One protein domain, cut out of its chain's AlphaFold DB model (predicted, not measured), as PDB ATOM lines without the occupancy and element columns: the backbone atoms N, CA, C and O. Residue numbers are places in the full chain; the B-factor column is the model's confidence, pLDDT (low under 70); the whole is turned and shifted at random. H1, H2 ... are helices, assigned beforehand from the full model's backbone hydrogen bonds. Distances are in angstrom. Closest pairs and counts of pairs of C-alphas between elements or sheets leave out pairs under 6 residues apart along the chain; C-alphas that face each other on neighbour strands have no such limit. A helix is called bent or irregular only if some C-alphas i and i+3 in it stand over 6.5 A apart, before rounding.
ATOM      1  N   GLU A   8      28.452  16.095 -24.123       68.94
ATOM      2  CA  GLU A   8      28.465  14.840 -23.374       68.94
ATOM      3  C   GLU A   8      29.820  14.581 -22.705       68.94
ATOM      4  O   GLU A   8      29.876  14.373 -21.496       68.94
ATOM      5  N   VAL A   9      30.920  14.677 -23.458       73.38
ATOM      6  CA  VAL A   9      32.281  14.478 -22.930       73.38
ATOM      7  C   VAL A   9      32.607  15.502 -21.841       73.38
ATOM      8  O   VAL A   9      33.245  15.157 -20.847       73.38
ATOM      9  N   THR A  10      32.120  16.736 -21.986       76.69
ATOM     10  CA  THR A  10      32.278  17.785 -20.967       76.69
ATOM     11  C   THR A  10      31.482  17.462 -19.699       76.69
ATOM     12  O   THR A  10      32.052  17.525 -18.613       76.69
ATOM     13  N   CYS A  11      30.204  17.062 -19.814       79.75
ATOM     14  CA  CYS A  11      29.383  16.689 -18.650       79.75
ATOM     15  C   CYS A  11      29.989  15.459 -17.930       79.75
ATOM     16  O   CYS A  11      30.104  15.474 -16.706       79.75
ATOM     17  N   ARG A  12      30.501  14.460 -18.671       75.81
ATOM     18  CA  ARG A  12      31.210  13.281 -18.121       75.81
ATOM     19  C   ARG A  12      32.502  13.639 -17.387       75.81
ATOM     20  O   ARG A  12      32.766  13.126 -16.307       75.81
ATOM     21  N   GLN A  13      33.311  14.528 -17.956       80.81
ATOM     22  CA  GLN A  13      34.545  14.995 -17.317       80.81
ATOM     23  C   GLN A  13      34.264  15.821 -16.065       80.81
ATOM     24  O   GLN A  13      34.954  15.682 -15.058       80.81
ATOM     25  N   ALA A  14      33.238  16.669 -16.119       85.69
ATOM     26  CA  ALA A  14      32.843  17.499 -14.996       85.69
ATOM     27  C   ALA A  14      32.241  16.667 -13.853       85.69
ATOM     28  O   ALA A  14      32.340  17.074 -12.697       85.69
ATOM     29  N   GLU A  15      31.676  15.489 -14.137       83.69
ATOM     30  CA  GLU A  15      31.138  14.582 -13.119       83.69
ATOM     31  C   GLU A  15      32.170  14.223 -12.044       83.69
ATOM     32  O   GLU A  15      31.825  14.183 -10.868       83.69
ATOM     33  N   ALA A  16      33.449  14.085 -12.411       82.31
ATOM     34  CA  ALA A  16      34.532  13.802 -11.467       82.31
ATOM     35  C   ALA A  16      34.696  14.868 -10.364       82.31
ATOM     36  O   ALA A  16      35.291  14.595  -9.325       82.31
ATOM     37  N   LEU A  17      34.167  16.076 -10.580       86.81
ATOM     38  CA  LEU A  17      34.211  17.183  -9.626       86.81
ATOM     39  C   LEU A  17      32.928  17.306  -8.790       86.81
ATOM     40  O   LEU A  17      32.835  18.199  -7.951       86.81
ATOM     41  N   ARG A  18      31.928  16.436  -8.983       85.88
ATOM     42  CA  ARG A  18      30.659  16.479  -8.237       85.88
ATOM     43  C   ARG A  18      30.746  15.672  -6.934       85.88
ATOM     44  O   ARG A  18      31.417  14.644  -6.898       85.88
ATOM     45  N   PRO A  19      30.037  16.064  -5.858       78.12
ATOM     46  CA  PRO A  19      29.991  15.287  -4.615       78.12
ATOM     47  C   PRO A  19      29.508  13.843  -4.780       78.12
ATOM     48  O   PRO A  19      30.026  12.952  -4.112       78.12
ATOM     49  N   THR A  20      28.536  13.619  -5.664       71.00
ATOM     50  CA  THR A  20      27.912  12.314  -5.939       71.00
ATOM     51  C   THR A  20      28.454  11.682  -7.221       71.00
ATOM     52  O   THR A  20      27.700  11.079  -7.981       71.00
ATOM     53  N   ALA A  21      29.740  11.879  -7.515       67.31
ATOM     54  CA  ALA A  21      30.348  11.369  -8.736       67.31
ATOM     55  C   ALA A  21      30.256   9.837  -8.810       67.31
ATOM     56  O   ALA A  21      30.551   9.135  -7.835       67.31
ATOM     57  N   ASN A  22      29.898   9.292  -9.975       66.12
ATOM     58  CA  ASN A  22      29.969   7.854 -10.181       66.12
ATOM     59  C   ASN A  22      31.434   7.408 -10.328       66.12
ATOM     60  O   ASN A  22      32.015   7.430 -11.415       66.12
ATOM     61  N   HIS A  23      32.029   6.977  -9.214       59.00
ATOM     62  CA  HIS A  23      33.443   6.606  -9.113       59.00
ATOM     63  C   HIS A  23      33.904   5.524 -10.104       59.00
ATOM     64  O   HIS A  23      35.084   5.507 -10.451       59.00
ATOM     65  N   ALA A  24      33.006   4.669 -10.610       59.91
ATOM     66  CA  ALA A  24      33.349   3.669 -11.623       59.91
ATOM     67  C   ALA A  24      33.755   4.298 -12.972       59.91
ATOM     68  O   ALA A  24      34.524   3.703 -13.722       59.91
ATOM     69  N   PHE A  25      33.277   5.510 -13.268       57.09
ATOM     70  CA  PHE A  25      33.516   6.201 -14.538       57.09
ATOM     71  C   PHE A  25      34.605   7.275 -14.454       57.09
ATOM     72  O   PHE A  25      35.166   7.660 -15.478       57.09
ATOM     73  N   ILE A  26      34.955   7.727 -13.248       59.12
ATOM     74  CA  ILE A  26      35.908   8.824 -13.023       59.12
ATOM     75  C   ILE A  26      37.269   8.540 -13.675       59.12
ATOM     76  O   ILE A  26      37.818   9.419 -14.329       59.12
ATOM     77  N   ASN A  27      37.783   7.310 -13.593       59.12
ATOM     78  CA  ASN A  27      39.103   6.969 -14.140       59.12
ATOM     79  C   ASN A  27      39.152   6.922 -15.677       59.12
ATOM     80  O   ASN A  27      40.213   7.142 -16.254       59.12
ATOM     81  N   SER A  28      38.026   6.647 -16.341       59.44
ATOM     82  CA  SER A  28      37.957   6.550 -17.808       59.44
ATOM     83  C   SER A  28      37.815   7.912 -18.486       59.44
ATOM     84  O   SER A  28      38.128   8.052 -19.666       59.44
ATOM     85  N   TYR A  29      37.325   8.907 -17.744       56.06
ATOM     86  CA  TYR A  29      37.038  10.240 -18.266       56.06
ATOM     87  C   TYR A  29      37.860  11.340 -17.605       56.06
ATOM     88  O   TYR A  29      37.850  12.454 -18.125       56.06
ATOM     89  N   LEU A  30      38.603  11.064 -16.523       65.25
ATOM     90  CA  LEU A  30      39.562  12.032 -16.005       65.25
ATOM     91  C   LEU A  30      40.541  12.387 -17.126       65.25
ATOM     92  O   LEU A  30      41.123  11.486 -17.737       65.25
ATOM     93  N   PRO A  31      40.741  13.675 -17.427       61.41
ATOM     94  CA  PRO A  31      41.758  14.029 -18.389       61.41
ATOM     95  C   PRO A  31      43.116  13.579 -17.847       61.41
ATOM     96  O   PRO A  31      43.489  13.933 -16.730       61.41
ATOM     97  N   ALA A  32      43.832  12.789 -18.654       59.22
ATOM     98  CA  ALA A  32      45.193  12.344 -18.357       59.22
ATOM     99  C   ALA A  32      46.102  13.536 -18.002       59.22
ATOM    100  O   ALA A  32      46.924  13.443 -17.094       59.22
ATOM    101  N   ASP A  33      45.843  14.678 -18.646       66.19
ATOM    102  CA  ASP A  33      46.424  15.971 -18.316       66.19
ATOM    103  C   ASP A  33      45.443  16.799 -17.480       66.19
ATOM    104  O   ASP A  33      44.486  17.404 -17.981       66.19
ATOM    105  N   LEU A  34      45.696  16.834 -16.176       76.50
ATOM    106  CA  LEU A  34      45.039  17.751 -15.254       76.50
ATOM    107  C   LEU A  34      45.602  19.159 -15.503       76.50
ATOM    108  O   LEU A  34      46.627  19.517 -14.935       76.50
ATOM    109  N   ASP A  35      44.944  19.922 -16.378       84.50
ATOM    110  CA  ASP A  35      45.235  21.324 -16.718       84.50
ATOM    111  C   ASP A  35      44.313  22.284 -15.928       84.50
ATOM    112  O   ASP A  35      43.093  22.078 -15.938       84.50
ATOM    113  N   PRO A  36      44.837  23.345 -15.274       87.06
ATOM    114  CA  PRO A  36      44.023  24.247 -14.454       87.06
ATOM    115  C   PRO A  36      42.902  24.939 -15.233       87.06
ATOM    116  O   PRO A  36      41.785  25.072 -14.733       87.06
ATOM    117  N   LYS A  37      43.160  25.359 -16.481       86.88
ATOM    118  CA  LYS A  37      42.154  26.071 -17.289       86.88
ATOM    119  C   LYS A  37      40.991  25.158 -17.635       86.88
ATOM    120  O   LYS A  37      39.827  25.546 -17.536       86.88
ATOM    121  N   ARG A  38      41.304  23.916 -17.998       85.69
ATOM    122  CA  ARG A  38      40.308  22.881 -18.245       85.69
ATOM    123  C   ARG A  38      39.509  22.560 -16.988       85.69
ATOM    124  O   ARG A  38      38.287  22.518 -17.072       85.69
ATOM    125  N   MET A  39      40.164  22.387 -15.838       89.00
ATOM    126  CA  MET A  39      39.464  22.174 -14.565       89.00
ATOM    127  C   MET A  39      38.533  23.345 -14.239       89.00
ATOM    128  O   MET A  39      37.387  23.116 -13.861       89.00
ATOM    129  N   GLY A  40      38.967  24.585 -14.482       89.44
ATOM    130  CA  GLY A  40      38.140  25.777 -14.292       89.44
ATOM    131  C   GLY A  40      36.900  25.769 -15.185       89.44
ATOM    132  O   GLY A  40      35.802  26.065 -14.721       89.44
ATOM    133  N   GLY A  41      37.043  25.336 -16.442       88.69
ATOM    134  CA  GLY A  41      35.919  25.145 -17.364       88.69
ATOM    135  C   GLY A  41      34.929  24.063 -16.922       88.69
ATOM    136  O   GLY A  41      33.718  24.267 -17.007       88.69
ATOM    137  N   LEU A  42      35.417  22.934 -16.403       88.56
ATOM    138  CA  LEU A  42      34.561  21.869 -15.863       88.56
ATOM    139  C   LEU A  42      33.842  22.315 -14.580       88.56
ATOM    140  O   LEU A  42      32.653  22.031 -14.409       88.56
ATOM    141  N   MET A  43      34.533  23.060 -13.710       91.31
ATOM    142  CA  MET A  43      33.940  23.625 -12.498       91.31
ATOM    143  C   MET A  43      32.845  24.639 -12.815       91.31
ATOM    144  O   MET A  43      31.752  24.587 -12.238       91.31
ATOM    145  N   TYR A  44      33.134  25.528 -13.769       89.06
ATOM    146  CA  TYR A  44      32.174  26.479 -14.307       89.06
ATOM    147  C   TYR A  44      30.935  25.748 -14.824       89.06
ATOM    148  O   TYR A  44      29.824  26.010 -14.367       89.06
ATOM    149  N   HIS A  45      31.142  24.754 -15.694       87.19
ATOM    150  CA  HIS A  45      30.091  23.942 -16.294       87.19
ATOM    151  C   HIS A  45      29.141  23.323 -15.254       87.19
ATOM    152  O   HIS A  45      27.923  23.465 -15.379       87.19
ATOM    153  N   ASN A  46      29.675  22.671 -14.221       87.81
ATOM    154  CA  ASN A  46      28.880  22.090 -13.136       87.81
ATOM    155  C   ASN A  46      28.115  23.139 -12.330       87.81
ATOM    156  O   ASN A  46      26.975  22.900 -11.934       87.81
ATOM    157  N   ARG A  47      28.720  24.304 -12.088       87.88
ATOM    158  CA  ARG A  47      28.073  25.372 -11.324       87.88
ATOM    159  C   ARG A  47      26.833  25.895 -12.044       87.88
ATOM    160  O   ARG A  47      25.804  26.113 -11.411       87.88
ATOM    161  N   ILE A  48      26.916  26.062 -13.363       84.69
ATOM    162  CA  ILE A  48      25.807  26.601 -14.157       84.69
ATOM    163  C   ILE A  48      24.763  25.546 -14.566       84.69
ATOM    164  O   ILE A  48      23.579  25.873 -14.634       84.69
ATOM    165  N   ASN A  49      25.170  24.293 -14.814       82.12
ATOM    166  CA  ASN A  49      24.285  23.246 -15.349       82.12
ATOM    167  C   ASN A  49      23.826  22.223 -14.295       82.12
ATOM    168  O   ASN A  49      22.818  21.562 -14.511       82.12
ATOM    169  N   HIS A  50      24.554  22.070 -13.183       81.06
ATOM    170  CA  HIS A  50      24.373  20.966 -12.225       81.06
ATOM    171  C   HIS A  50      24.322  21.426 -10.762       81.06
ATOM    172  O   HIS A  50      24.457  20.610  -9.855       81.06
ATOM    173  N   GLN A  51      24.138  22.730 -10.524       81.38
ATOM    174  CA  GLN A  51      23.919  23.324  -9.195       81.38
ATOM    175  C   GLN A  51      25.020  23.019  -8.163       81.38
ATOM    176  O   GLN A  51      24.798  23.142  -6.962       81.38
ATOM    177  N   CYS A  52      26.217  22.640  -8.613       85.50
ATOM    178  CA  CYS A  52      27.329  22.354  -7.715       85.50
ATOM    179  C   CYS A  52      27.942  23.655  -7.193       85.50
ATOM    180  O   CYS A  52      28.158  24.605  -7.951       85.50
ATOM    181  N   THR A  53      28.304  23.689  -5.916       90.50
ATOM    182  CA  THR A  53      29.012  24.832  -5.333       90.50
ATOM    183  C   THR A  53      30.506  24.780  -5.651       90.50
ATOM    184  O   THR A  53      31.077  23.722  -5.909       90.50
ATOM    185  N   VAL A  54      31.182  25.931  -5.619       91.50
ATOM    186  CA  VAL A  54      32.643  25.992  -5.816       91.50
ATOM    187  C   VAL A  54      33.372  25.184  -4.738       91.50
ATOM    188  O   VAL A  54      34.299  24.443  -5.047       91.50
ATOM    189  N   VAL A  55      32.910  25.269  -3.487       92.25
ATOM    190  CA  VAL A  55      33.514  24.580  -2.334       92.25
ATOM    191  C   VAL A  55      33.476  23.061  -2.506       92.25
ATOM    192  O   VAL A  55      34.495  22.392  -2.323       92.25
ATOM    193  N   GLU A  56      32.324  22.514  -2.893       90.88
ATOM    194  CA  GLU A  56      32.165  21.083  -3.171       90.88
ATOM    195  C   GLU A  56      33.129  20.609  -4.254       90.88
ATOM    196  O   GLU A  56      33.814  19.599  -4.091       90.88
ATOM    197  N   GLN A  57      33.223  21.378  -5.334       91.31
ATOM    198  CA  GLN A  57      34.054  21.030  -6.473       91.31
ATOM    199  C   GLN A  57      35.550  21.142  -6.166       91.31
ATOM    200  O   GLN A  57      36.316  20.271  -6.569       91.31
ATOM    201  N   CYS A  58      35.971  22.140  -5.382       90.88
ATOM    202  CA  CYS A  58      37.341  22.230  -4.874       90.88
ATOM    203  C   CYS A  58      37.701  21.029  -3.992       90.88
ATOM    204  O   CYS A  58      38.799  20.490  -4.115       90.88
ATOM    205  N   SER A  59      36.781  20.579  -3.132       89.00
ATOM    206  CA  SER A  59      36.994  19.395  -2.290       89.00
ATOM    207  C   SER A  59      37.232  18.136  -3.130       89.00
ATOM    208  O   SER A  59      38.160  17.375  -2.856       89.00
ATOM    209  N   GLN A  60      36.444  17.931  -4.191       87.44
ATOM    210  CA  GLN A  60      36.644  16.800  -5.101       87.44
ATOM    211  C   GLN A  60      37.922  16.939  -5.924       87.44
ATOM    212  O   GLN A  60      38.664  15.968  -6.059       87.44
ATOM    213  N   LEU A  61      38.232  18.147  -6.400       87.94
ATOM    214  CA  LEU A  61      39.468  18.408  -7.123       87.94
ATOM    215  C   LEU A  61      40.680  18.031  -6.273       87.94
ATOM    216  O   LEU A  61      41.499  17.251  -6.733       87.94
ATOM    217  N   VAL A  62      40.759  18.480  -5.016       87.44
ATOM    218  CA  VAL A  62      41.856  18.120  -4.099       87.44
ATOM    219  C   VAL A  62      42.010  16.603  -3.963       87.44
ATOM    220  O   VAL A  62      43.122  16.098  -4.101       87.44
ATOM    221  N   LYS A  63      40.909  15.861  -3.781       83.88
ATOM    222  CA  LYS A  63      40.947  14.389  -3.717       83.88
ATOM    223  C   LYS A  63      41.493  13.772  -5.003       83.88
ATOM    224  O   LYS A  63      42.294  12.843  -4.934       83.88
ATOM    225  N   LEU A  64      41.099  14.295  -6.167       81.06
ATOM    226  CA  LEU A  64      41.645  13.859  -7.452       81.06
ATOM    227  C   LEU A  64      43.148  14.137  -7.538       81.06
ATOM    228  O   LEU A  64      43.907  13.235  -7.891       81.06
ATOM    229  N   LEU A  65      43.582  15.348  -7.167       81.38
ATOM    230  CA  LEU A  65      44.995  15.737  -7.166       81.38
ATOM    231  C   LEU A  65      45.842  14.834  -6.253       81.38
ATOM    232  O   LEU A  65      46.974  14.522  -6.618       81.38
ATOM    233  N   ASP A  66      45.300  14.418  -5.105       79.75
ATOM    234  CA  ASP A  66      45.967  13.536  -4.136       79.75
ATOM    235  C   ASP A  66      45.964  12.059  -4.568       79.75
ATOM    236  O   ASP A  66      46.875  11.308  -4.227       79.75
ATOM    237  N   SER A  67      44.961  11.638  -5.342       75.50
ATOM    238  CA  SER A  67      44.841  10.270  -5.861       75.50
ATOM    239  C   SER A  67      45.734   9.969  -7.067       75.50
ATOM    240  O   SER A  67      45.825   8.811  -7.455       75.50
ATOM    241  N   ALA A  68      46.377  10.977  -7.667       68.75
ATOM    242  CA  ALA A  68      47.197  10.838  -8.870       68.75
ATOM    243  C   ALA A  68      48.651  10.450  -8.513       68.75
ATOM    244  O   ALA A  68      49.455  11.327  -8.186       68.75
ATOM    245  N   PRO A  69      49.045   9.161  -8.620       57.59
ATOM    246  CA  PRO A  69      50.323   8.663  -8.099       57.59
ATOM    247  C   PRO A  69      51.553   9.111  -8.909       57.59
ATOM    248  O   PRO A  69      52.680   8.863  -8.491       57.59
ATOM    249  N   TYR A  70      51.356   9.764 -10.060       55.59
ATOM    250  CA  TYR A  70      52.419  10.138 -11.005       55.59
ATOM    251  C   TYR A  70      52.869  11.597 -10.910       55.59
ATOM    252  O   TYR A  70      53.670  12.044 -11.730       55.59
ATOM    253  N   ARG A  71      52.358  12.375  -9.952       61.53
ATOM    254  CA  ARG A  71      52.739  13.786  -9.849       61.53
ATOM    255  C   ARG A  71      54.121  13.922  -9.234       61.53
ATOM    256  O   ARG A  71      54.390  13.434  -8.139       61.53
ATOM    257  N   GLU A  72      55.001  14.573  -9.988       59.25
ATOM    258  CA  GLU A  72      56.379  14.844  -9.604       59.25
ATOM    259  C   GLU A  72      56.454  15.543  -8.239       59.25
ATOM    260  O   GLU A  72      55.563  16.304  -7.857       59.25
ATOM    261  N   LYS A  73      57.569  15.336  -7.526       56.16
ATOM    262  CA  LYS A  73      57.862  15.900  -6.192       56.16
ATOM    263  C   LYS A  73      57.707  17.430  -6.066       56.16
ATOM    264  O   LYS A  73      57.748  17.923  -4.945       56.16
ATOM    265  N   ASN A  74      57.523  18.154  -7.171       64.50
ATOM    266  CA  ASN A  74      57.452  19.616  -7.237       64.50
ATOM    267  C   ASN A  74      56.083  20.155  -7.693       64.50
ATOM    268  O   ASN A  74      55.985  21.316  -8.076       64.50
ATOM    269  N   TYR A  75      55.030  19.335  -7.701       75.06
ATOM    270  CA  TYR A  75      53.699  19.813  -8.068       75.06
ATOM    271  C   TYR A  75      53.102  20.723  -6.976       75.06
ATOM    272  O   TYR A  75      52.772  20.258  -5.881       75.06
ATOM    273  N   ASP A  76      52.922  22.011  -7.285       86.06
ATOM    274  CA  ASP A  76      52.275  22.970  -6.388       86.06
ATOM    275  C   ASP A  76      50.743  22.885  -6.502       86.06
ATOM    276  O   ASP A  76      50.106  23.402  -7.427       86.06
ATOM    277  N   LYS A  77      50.133  22.211  -5.521       85.88
ATOM    278  CA  LYS A  77      48.673  22.097  -5.388       85.88
ATOM    279  C   LYS A  77      47.992  23.454  -5.206       85.88
ATOM    280  O   LYS A  77      46.887  23.637  -5.712       85.88
ATOM    281  N   GLY A  78      48.611  24.369  -4.462       89.06
ATOM    282  CA  GLY A  78      48.046  25.684  -4.177       89.06
ATOM    283  C   GLY A  78      47.974  26.521  -5.444       89.06
ATOM    284  O   GLY A  78      46.901  27.005  -5.797       89.06
ATOM    285  N   GLU A  79      49.085  26.598  -6.175       90.94
ATOM    286  CA  GLU A  79      49.148  27.309  -7.453       90.94
ATOM    287  C   GLU A  79      48.135  26.750  -8.462       90.94
ATOM    288  O   GLU A  79      47.401  27.508  -9.098       90.94
ATOM    289  N   PHE A  80      48.022  25.424  -8.563       90.56
ATOM    290  CA  PHE A  80      47.054  24.794  -9.459       90.56
ATOM    291  C   PHE A  80      45.605  25.172  -9.138       90.56
ATOM    292  O   PHE A  80      44.818  25.473 -10.041       90.56
ATOM    293  N   LEU A  81      45.231  25.136  -7.855       92.06
ATOM    294  CA  LEU A  81      43.889  25.511  -7.414       92.06
ATOM    295  C   LEU A  81      43.617  26.991  -7.691       92.06
ATOM    296  O   LEU A  81      42.550  27.313  -8.210       92.06
ATOM    297  N   THR A  82      44.588  27.869  -7.430       94.56
ATOM    298  CA  THR A  82      44.477  29.297  -7.749       94.56
ATOM    299  C   THR A  82      44.239  29.511  -9.241       94.56
ATOM    300  O   THR A  82      43.252  30.137  -9.615       94.56
ATOM    301  N   GLN A  83      45.060  28.916 -10.114       92.94
ATOM    302  CA  GLN A  83      44.893  29.047 -11.567       92.94
ATOM    303  C   GLN A  83      43.556  28.467 -12.065       92.94
ATOM    304  O   GLN A  83      42.961  28.982 -13.015       92.94
ATOM    305  N   THR A  84      43.068  27.403 -11.422       92.62
ATOM    306  CA  THR A  84      41.762  26.801 -11.723       92.62
ATOM    307  C   THR A  84      40.621  27.769 -11.407       92.62
ATOM    308  O   THR A  84      39.741  27.982 -12.244       92.62
ATOM    309  N   LEU A  85      40.654  28.381 -10.220       94.56
ATOM    310  CA  LEU A  85      39.656  29.356  -9.783       94.56
ATOM    311  C   LEU A  85      39.693  30.622 -10.644       94.56
ATOM    312  O   LEU A  85      38.645  31.040 -11.129       94.56
ATOM    313  N   GLU A  86      40.882  31.153 -10.948       93.50
ATOM    314  CA  GLU A  86      41.037  32.287 -11.870       93.50
ATOM    315  C   GLU A  86      40.437  31.987 -13.250       93.50
ATOM    316  O   GLU A  86      39.817  32.847 -13.878       93.50
ATOM    317  N   SER A  87      40.619  30.764 -13.757       90.69
ATOM    318  CA  SER A  87      40.042  30.374 -15.042       90.69
ATOM    319  C   SER A  87      38.516  30.307 -14.994       90.69
ATOM    320  O   SER A  87      37.873  30.662 -15.980       90.69
ATOM    321  N   MET A  88      37.935  29.858 -13.881       90.62
ATOM    322  CA  MET A  88      36.484  29.848 -13.682       90.62
ATOM    323  C   MET A  88      35.930  31.280 -13.599       90.62
ATOM    324  O   MET A  88      34.971  31.598 -14.293       90.62
ATOM    325  N   GLU A  89      36.570  32.165 -12.833       89.56
ATOM    326  CA  GLU A  89      36.170  33.577 -12.711       89.56
ATOM    327  C   GLU A  89      36.242  34.327 -14.049       89.56
ATOM    328  O   GLU A  89      35.394  35.167 -14.351       89.56
ATOM    329  N   ARG A  90      37.222  34.004 -14.904       85.75
ATOM    330  CA  ARG A  90      37.290  34.566 -16.264       85.75
ATOM    331  C   ARG A  90      36.095  34.158 -17.123       85.75
ATOM    332  O   ARG A  90      35.628  34.979 -17.906       85.75
ATOM    333  N   LEU A  91      35.607  32.923 -16.993       83.38
ATOM    334  CA  LEU A  91      34.415  32.467 -17.715       83.38
ATOM    335  C   LEU A  91      33.163  33.207 -17.229       83.38
ATOM    336  O   LEU A  91      32.372  33.652 -18.054       83.38
ATOM    337  N   ASP A  92      33.049  33.440 -15.919       81.75
ATOM    338  CA  ASP A  92      31.972  34.255 -15.338       81.75
ATOM    339  C   ASP A  92      31.956  35.667 -15.910       81.75
ATOM    340  O   ASP A  92      30.907  36.181 -16.299       81.75
ATOM    341  N   ALA A  93      33.132  36.295 -15.963       81.50
ATOM    342  CA  ALA A  93      33.286  37.647 -16.474       81.50
ATOM    343  C   ALA A  93      32.924  37.739 -17.965       81.50
ATOM    344  O   ALA A  93      32.320  38.726 -18.382       81.50
ATOM    345  N   ILE A  94      33.264  36.717 -18.760       79.12
ATOM    346  CA  ILE A  94      32.901  36.643 -20.182       79.12
ATOM    347  C   ILE A  94      31.386  36.529 -20.344       79.12
ATOM    348  O   ILE A  94      30.806  37.319 -21.089       79.12
ATOM    349  N   ASP A  95      30.737  35.599 -19.641       79.06
ATOM    350  CA  ASP A  95      29.288  35.412 -19.760       79.06
ATOM    351  C   ASP A  95      28.527  36.657 -19.284       79.06
ATOM    352  O   ASP A  95      27.581  37.088 -19.946       79.06
ATOM    353  N   ALA A  96      28.990  37.306 -18.210       77.06
ATOM    354  CA  ALA A  96      28.434  38.574 -17.742       77.06
ATOM    355  C   ALA A  96      28.614  39.715 -18.759       77.06
ATOM    356  O   ALA A  96      27.680  40.479 -18.998       77.06
ATOM    357  N   ALA A  97      29.792  39.832 -19.379       77.00
ATOM    358  CA  ALA A  97      30.069  40.865 -20.379       77.00
ATOM    359  C   ALA A  97      29.260  40.677 -21.674       77.00
ATOM    360  O   ALA A  97      28.966  41.653 -22.362       77.00
ATOM    361  N   LEU A  98      28.912  39.432 -22.008       74.81
ATOM    362  CA  LEU A  98      28.159  39.072 -23.209       74.81
ATOM    363  C   LEU A  98      26.647  38.918 -22.966       74.81
ATOM    364  O   LEU A  98      25.931  38.552 -23.896       74.81
ATOM    365  N   ASP A  99      26.164  39.177 -21.743       76.06
ATOM    366  CA  ASP A  99      24.781  38.913 -21.301       76.06
ATOM    367  C   ASP A  99      24.311  37.479 -21.636       76.06
ATOM    368  O   ASP A  99      23.151  37.209 -21.965       76.06
ATOM    369  N   ILE A 100      25.243  36.523 -21.575       68.62
ATOM    370  CA  ILE A 100      24.952  35.113 -21.800       68.62
ATOM    371  C   ILE A 100      24.265  34.585 -20.549       68.62
ATOM    372  O   ILE A 100      24.836  34.545 -19.461       68.62
ATOM    373  N   LYS A 101      23.024  34.130 -20.712       66.88
ATOM    374  CA  LYS A 101      22.314  33.402 -19.660       66.88
ATOM    375  C   LYS A 101      22.749  31.941 -19.700       66.88
ATOM    376  O   LYS A 101      22.454  31.264 -20.691       66.88
ATOM    377  N   PRO A 102      23.399  31.426 -18.644       62.75
ATOM    378  CA  PRO A 102      23.831  30.041 -18.634       62.75
ATOM    379  C   PRO A 102      22.627  29.106 -18.761       62.75
ATOM    380  O   PRO A 102      21.611  29.264 -18.076       62.75
ATOM    381  N   CYS A 103      22.726  28.130 -19.660       59.56
ATOM    382  CA  CYS A 103      21.700  27.111 -19.821       59.56
ATOM    383  C   CYS A 103      21.676  26.222 -18.568       59.56
ATOM    384  O   CYS A 103      22.710  25.698 -18.172       59.56
ATOM    385  N   LYS A 104      20.508  26.051 -17.937       59.44
ATOM    386  CA  LYS A 104      20.360  25.264 -16.695       59.44
ATOM    387  C   LYS A 104      20.273  23.751 -16.916       59.44
ATOM    388  O   LYS A 104      20.118  23.013 -15.953       59.44
ATOM    389  N   THR A 105      20.287  23.287 -18.160       57.44
ATOM    390  CA  THR A 105      19.958  21.898 -18.495       57.44
ATOM    391  C   THR A 105      21.097  21.230 -19.244       57.44
ATOM    392  O   THR A 105      21.122  21.286 -20.472       57.44
ATOM    393  N   CYS A 106      22.015  20.541 -18.555       63.78
ATOM    394  CA  CYS A 106      22.623  19.351 -19.167       63.78
ATOM    395  C   CYS A 106      21.653  18.183 -18.905       63.78
ATOM    396  O   CYS A 106      21.093  18.083 -17.815       63.78
ATOM    397  N   PHE A 107      21.359  17.364 -19.917       52.66
ATOM    398  CA  PHE A 107      20.463  16.220 -19.741       52.66
ATOM    399  C   PHE A 107      21.168  15.179 -18.865       52.66
ATOM    400  O   PHE A 107      21.983  14.410 -19.360       52.66
ATOM    401  N   ASP A 108      20.855  15.165 -17.569       50.34
ATOM    402  CA  ASP A 108      21.315  14.155 -16.606       50.34
ATOM    403  C   ASP A 108      20.469  12.861 -16.671       50.34
ATOM    404  O   ASP A 108      20.307  12.169 -15.672       50.34
ATOM    405  N   ASN A 109      19.921  12.486 -17.835       48.91
ATOM    406  CA  ASN A 109      19.170  11.227 -17.998       48.91
ATOM    407  C   ASN A 109      20.111  10.028 -18.214       48.91
ATOM    408  O   ASN A 109      19.960   9.220 -19.131       48.91
ATOM    409  N   TRP A 110      21.128   9.907 -17.364       50.88
ATOM    410  CA  TRP A 110      22.145   8.864 -17.479       50.88
ATOM    411  C   TRP A 110      21.612   7.469 -17.163       50.88
ATOM    412  O   TRP A 110      22.137   6.500 -17.706       50.88
ATOM    413  N   ASP A 111      20.553   7.360 -16.361       45.69
ATOM    414  CA  ASP A 111      19.850   6.091 -16.150       45.69
ATOM    415  C   ASP A 111      19.233   5.578 -17.459       45.69
ATOM    416  O   ASP A 111      19.340   4.390 -17.759       45.69
ATOM    417  N   GLU A 112      18.692   6.465 -18.298       48.84
ATOM    418  CA  GLU A 112      18.171   6.103 -19.621       48.84
ATOM    419  C   GLU A 112      19.298   5.762 -20.604       48.84
ATOM    420  O   GLU A 112      19.179   4.802 -21.361       48.84
ATOM    421  N   VAL A 113      20.425   6.485 -20.571       46.66
ATOM    422  CA  VAL A 113      21.594   6.193 -21.425       46.66
ATOM    423  C   VAL A 113      22.266   4.872 -21.030       46.66
ATOM    424  O   VAL A 113      22.658   4.100 -21.901       46.66
ATOM    425  N   ASN A 114      22.368   4.566 -19.734       48.88
ATOM    426  CA  ASN A 114      22.876   3.281 -19.250       48.88
ATOM    427  C   ASN A 114      21.926   2.132 -19.609       48.88
ATOM    428  O   ASN A 114      22.397   1.073 -20.020       48.88
ATOM    429  N   GLN A 115      20.609   2.341 -19.517       50.78
ATOM    430  CA  GLN A 115      19.616   1.369 -19.988       50.78
ATOM    431  C   GLN A 115      19.707   1.150 -21.504       50.78
ATOM    432  O   GLN A 115      19.671   0.008 -21.952       50.78
ATOM    433  N   LEU A 116      19.891   2.210 -22.295       47.31
ATOM    434  CA  LEU A 116      20.097   2.127 -23.745       47.31
ATOM    435  C   LEU A 116      21.392   1.394 -24.103       47.31
ATOM    436  O   LEU A 116      21.372   0.525 -24.968       47.31
ATOM    437  N   ASN A 117      22.500   1.682 -23.420       47.56
ATOM    438  CA  ASN A 117      23.769   0.991 -23.651       47.56
ATOM    439  C   ASN A 117      23.686  -0.489 -23.259       47.56
ATOM    440  O   ASN A 117      24.112  -1.340 -24.033       47.56
ATOM    441  N   GLN A 118      23.040  -0.821 -22.135       53.12
ATOM    442  CA  GLN A 118      22.756  -2.215 -21.775       53.12
ATOM    443  C   GLN A 118      21.878  -2.908 -22.824       53.12
ATOM    444  O   GLN A 118      22.126  -4.060 -23.167       53.12
ATOM    445  N   GLN A 119      20.872  -2.222 -23.373       50.91
ATOM    446  CA  GLN A 119      20.036  -2.763 -24.448       50.91
ATOM    447  C   GLN A 119      20.818  -2.962 -25.753       50.91
ATOM    448  O   GLN A 119      20.609  -3.965 -26.432       50.91
ATOM    449  N   ILE A 120      21.727  -2.050 -26.102       55.44
ATOM    450  CA  ILE A 120      22.602  -2.162 -27.277       55.44
ATOM    451  C   ILE A 120      23.579  -3.330 -27.111       55.44
ATOM    452  O   ILE A 120      23.724  -4.128 -28.037       55.44
ATOM    453  N   ASP A 121      24.183  -3.483 -25.933       50.78
ATOM    454  CA  ASP A 121      25.069  -4.604 -25.620       50.78
ATOM    455  C   ASP A 121      24.309  -5.933 -25.697       50.78
ATOM    456  O   ASP A 121      24.773  -6.867 -26.351       50.78
ATOM    457  N   ILE A 122      23.091  -6.007 -25.149       55.69
ATOM    458  CA  ILE A 122      22.214  -7.179 -25.289       55.69
ATOM    459  C   ILE A 122      21.908  -7.457 -26.768       55.69
ATOM    460  O   ILE A 122      22.072  -8.584 -27.221       55.69
ATOM    461  N   LEU A 123      21.517  -6.454 -27.556       51.16
ATOM    462  CA  LEU A 123      21.228  -6.629 -28.985       51.16
ATOM    463  C   LEU A 123      22.464  -7.064 -29.789       51.16
ATOM    464  O   LEU A 123      22.335  -7.819 -30.753       51.16
ATOM    465  N   SER A 124      23.657  -6.627 -29.385       51.34
ATOM    466  CA  SER A 124      24.923  -7.051 -29.986       51.34
ATOM    467  C   SER A 124      25.275  -8.506 -29.649       51.34
ATOM    468  O   SER A 124      25.799  -9.220 -30.501       51.34
ATOM    469  N   LEU A 125      24.914  -8.968 -28.446       54.38
ATOM    470  CA  LEU A 125      25.126 -10.338 -27.972       54.38
ATOM    471  C   LEU A 125      24.113 -11.331 -28.554       54.38
ATOM    472  O   LEU A 125      24.446 -12.493 -28.772       54.38
ATOM    473  N   VAL A 126      22.882 -10.885 -28.814       60.34
ATOM    474  CA  VAL A 126      21.806 -11.732 -29.359       60.34
ATOM    475  C   VAL A 126      21.924 -11.886 -30.885       60.34
ATOM    476  O   VAL A 126      21.311 -12.785 -31.460       60.34
ATOM    477  N   GLY A 127      22.772 -11.079 -31.538       47.97
ATOM    478  CA  GLY A 127      22.963 -11.080 -32.986       47.97
ATOM    479  C   GLY A 127      21.729 -10.549 -33.722       47.97
ATOM    480  O   GLY A 127      20.585 -10.809 -33.349       47.97
TER     481      GLY A 127
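What this domain is: This is residues 8 to 127 of the 140 residues of an uncharacterized protein of Caenorhabditis tropicalis (UniProt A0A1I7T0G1). H1 to H5 make a compact body, with H3 between H1 and the long H5, H2 beyond H1, and H4 folding back from H3; residues 109 to 127, with H6, stick out as an arm. The printed part has 120 residues and six named helices, H1 to H6 in order, all helix. It is only just loose, close to compact: radius of gyration of the C-alphas 16.6 A, spans 52 by 43 by 20 A.

Where its parts are: H1 is residues 8 to 15, from C-alpha 8 at (28.465, 14.840, -23.374); H2 23 to 29; H3 36 to 49, 19.8 A; H4 54 to 67, 19.9 A; H5 77 to 97, 30.4 A; H6 110 to 126, 23.8 A, to C-alpha 126 at (21.806, -11.732, -29.359).

How they stand to each other: H1 touches H2, C-alphas of Gln 13 and Tyr 29 closest at 5.5 A. H3 touches H1 about perpendicular at 85 degrees, Leu 42 to Ala 14 closest, C-alphas 4.8 A. H3 touches H5 at a steep tilt of 51 degrees, Pro 36 to Thr 84 closest, C-alphas 4.4 A. Hairpins H3 and H4, and H4 and H5, only just touch, 3 pairs of C-alphas within 8 A each. H2 is irregular, C-alphas 24 and 27 being 7.1 A apart, with 1 of 3 O i to N i+4 and 2 of 4 O i to N i+3 pairs within hydrogen-bond range; in the other helices every O i to N i+4 pair is.

The domain as a whole: C-alphas of Ala 97 and Val 126 are farthest apart, 54.0 A. The printed part has no cut; H5 to H6 is a long link. pLDDT is under 70 in 49 residues, among them 100 to 127.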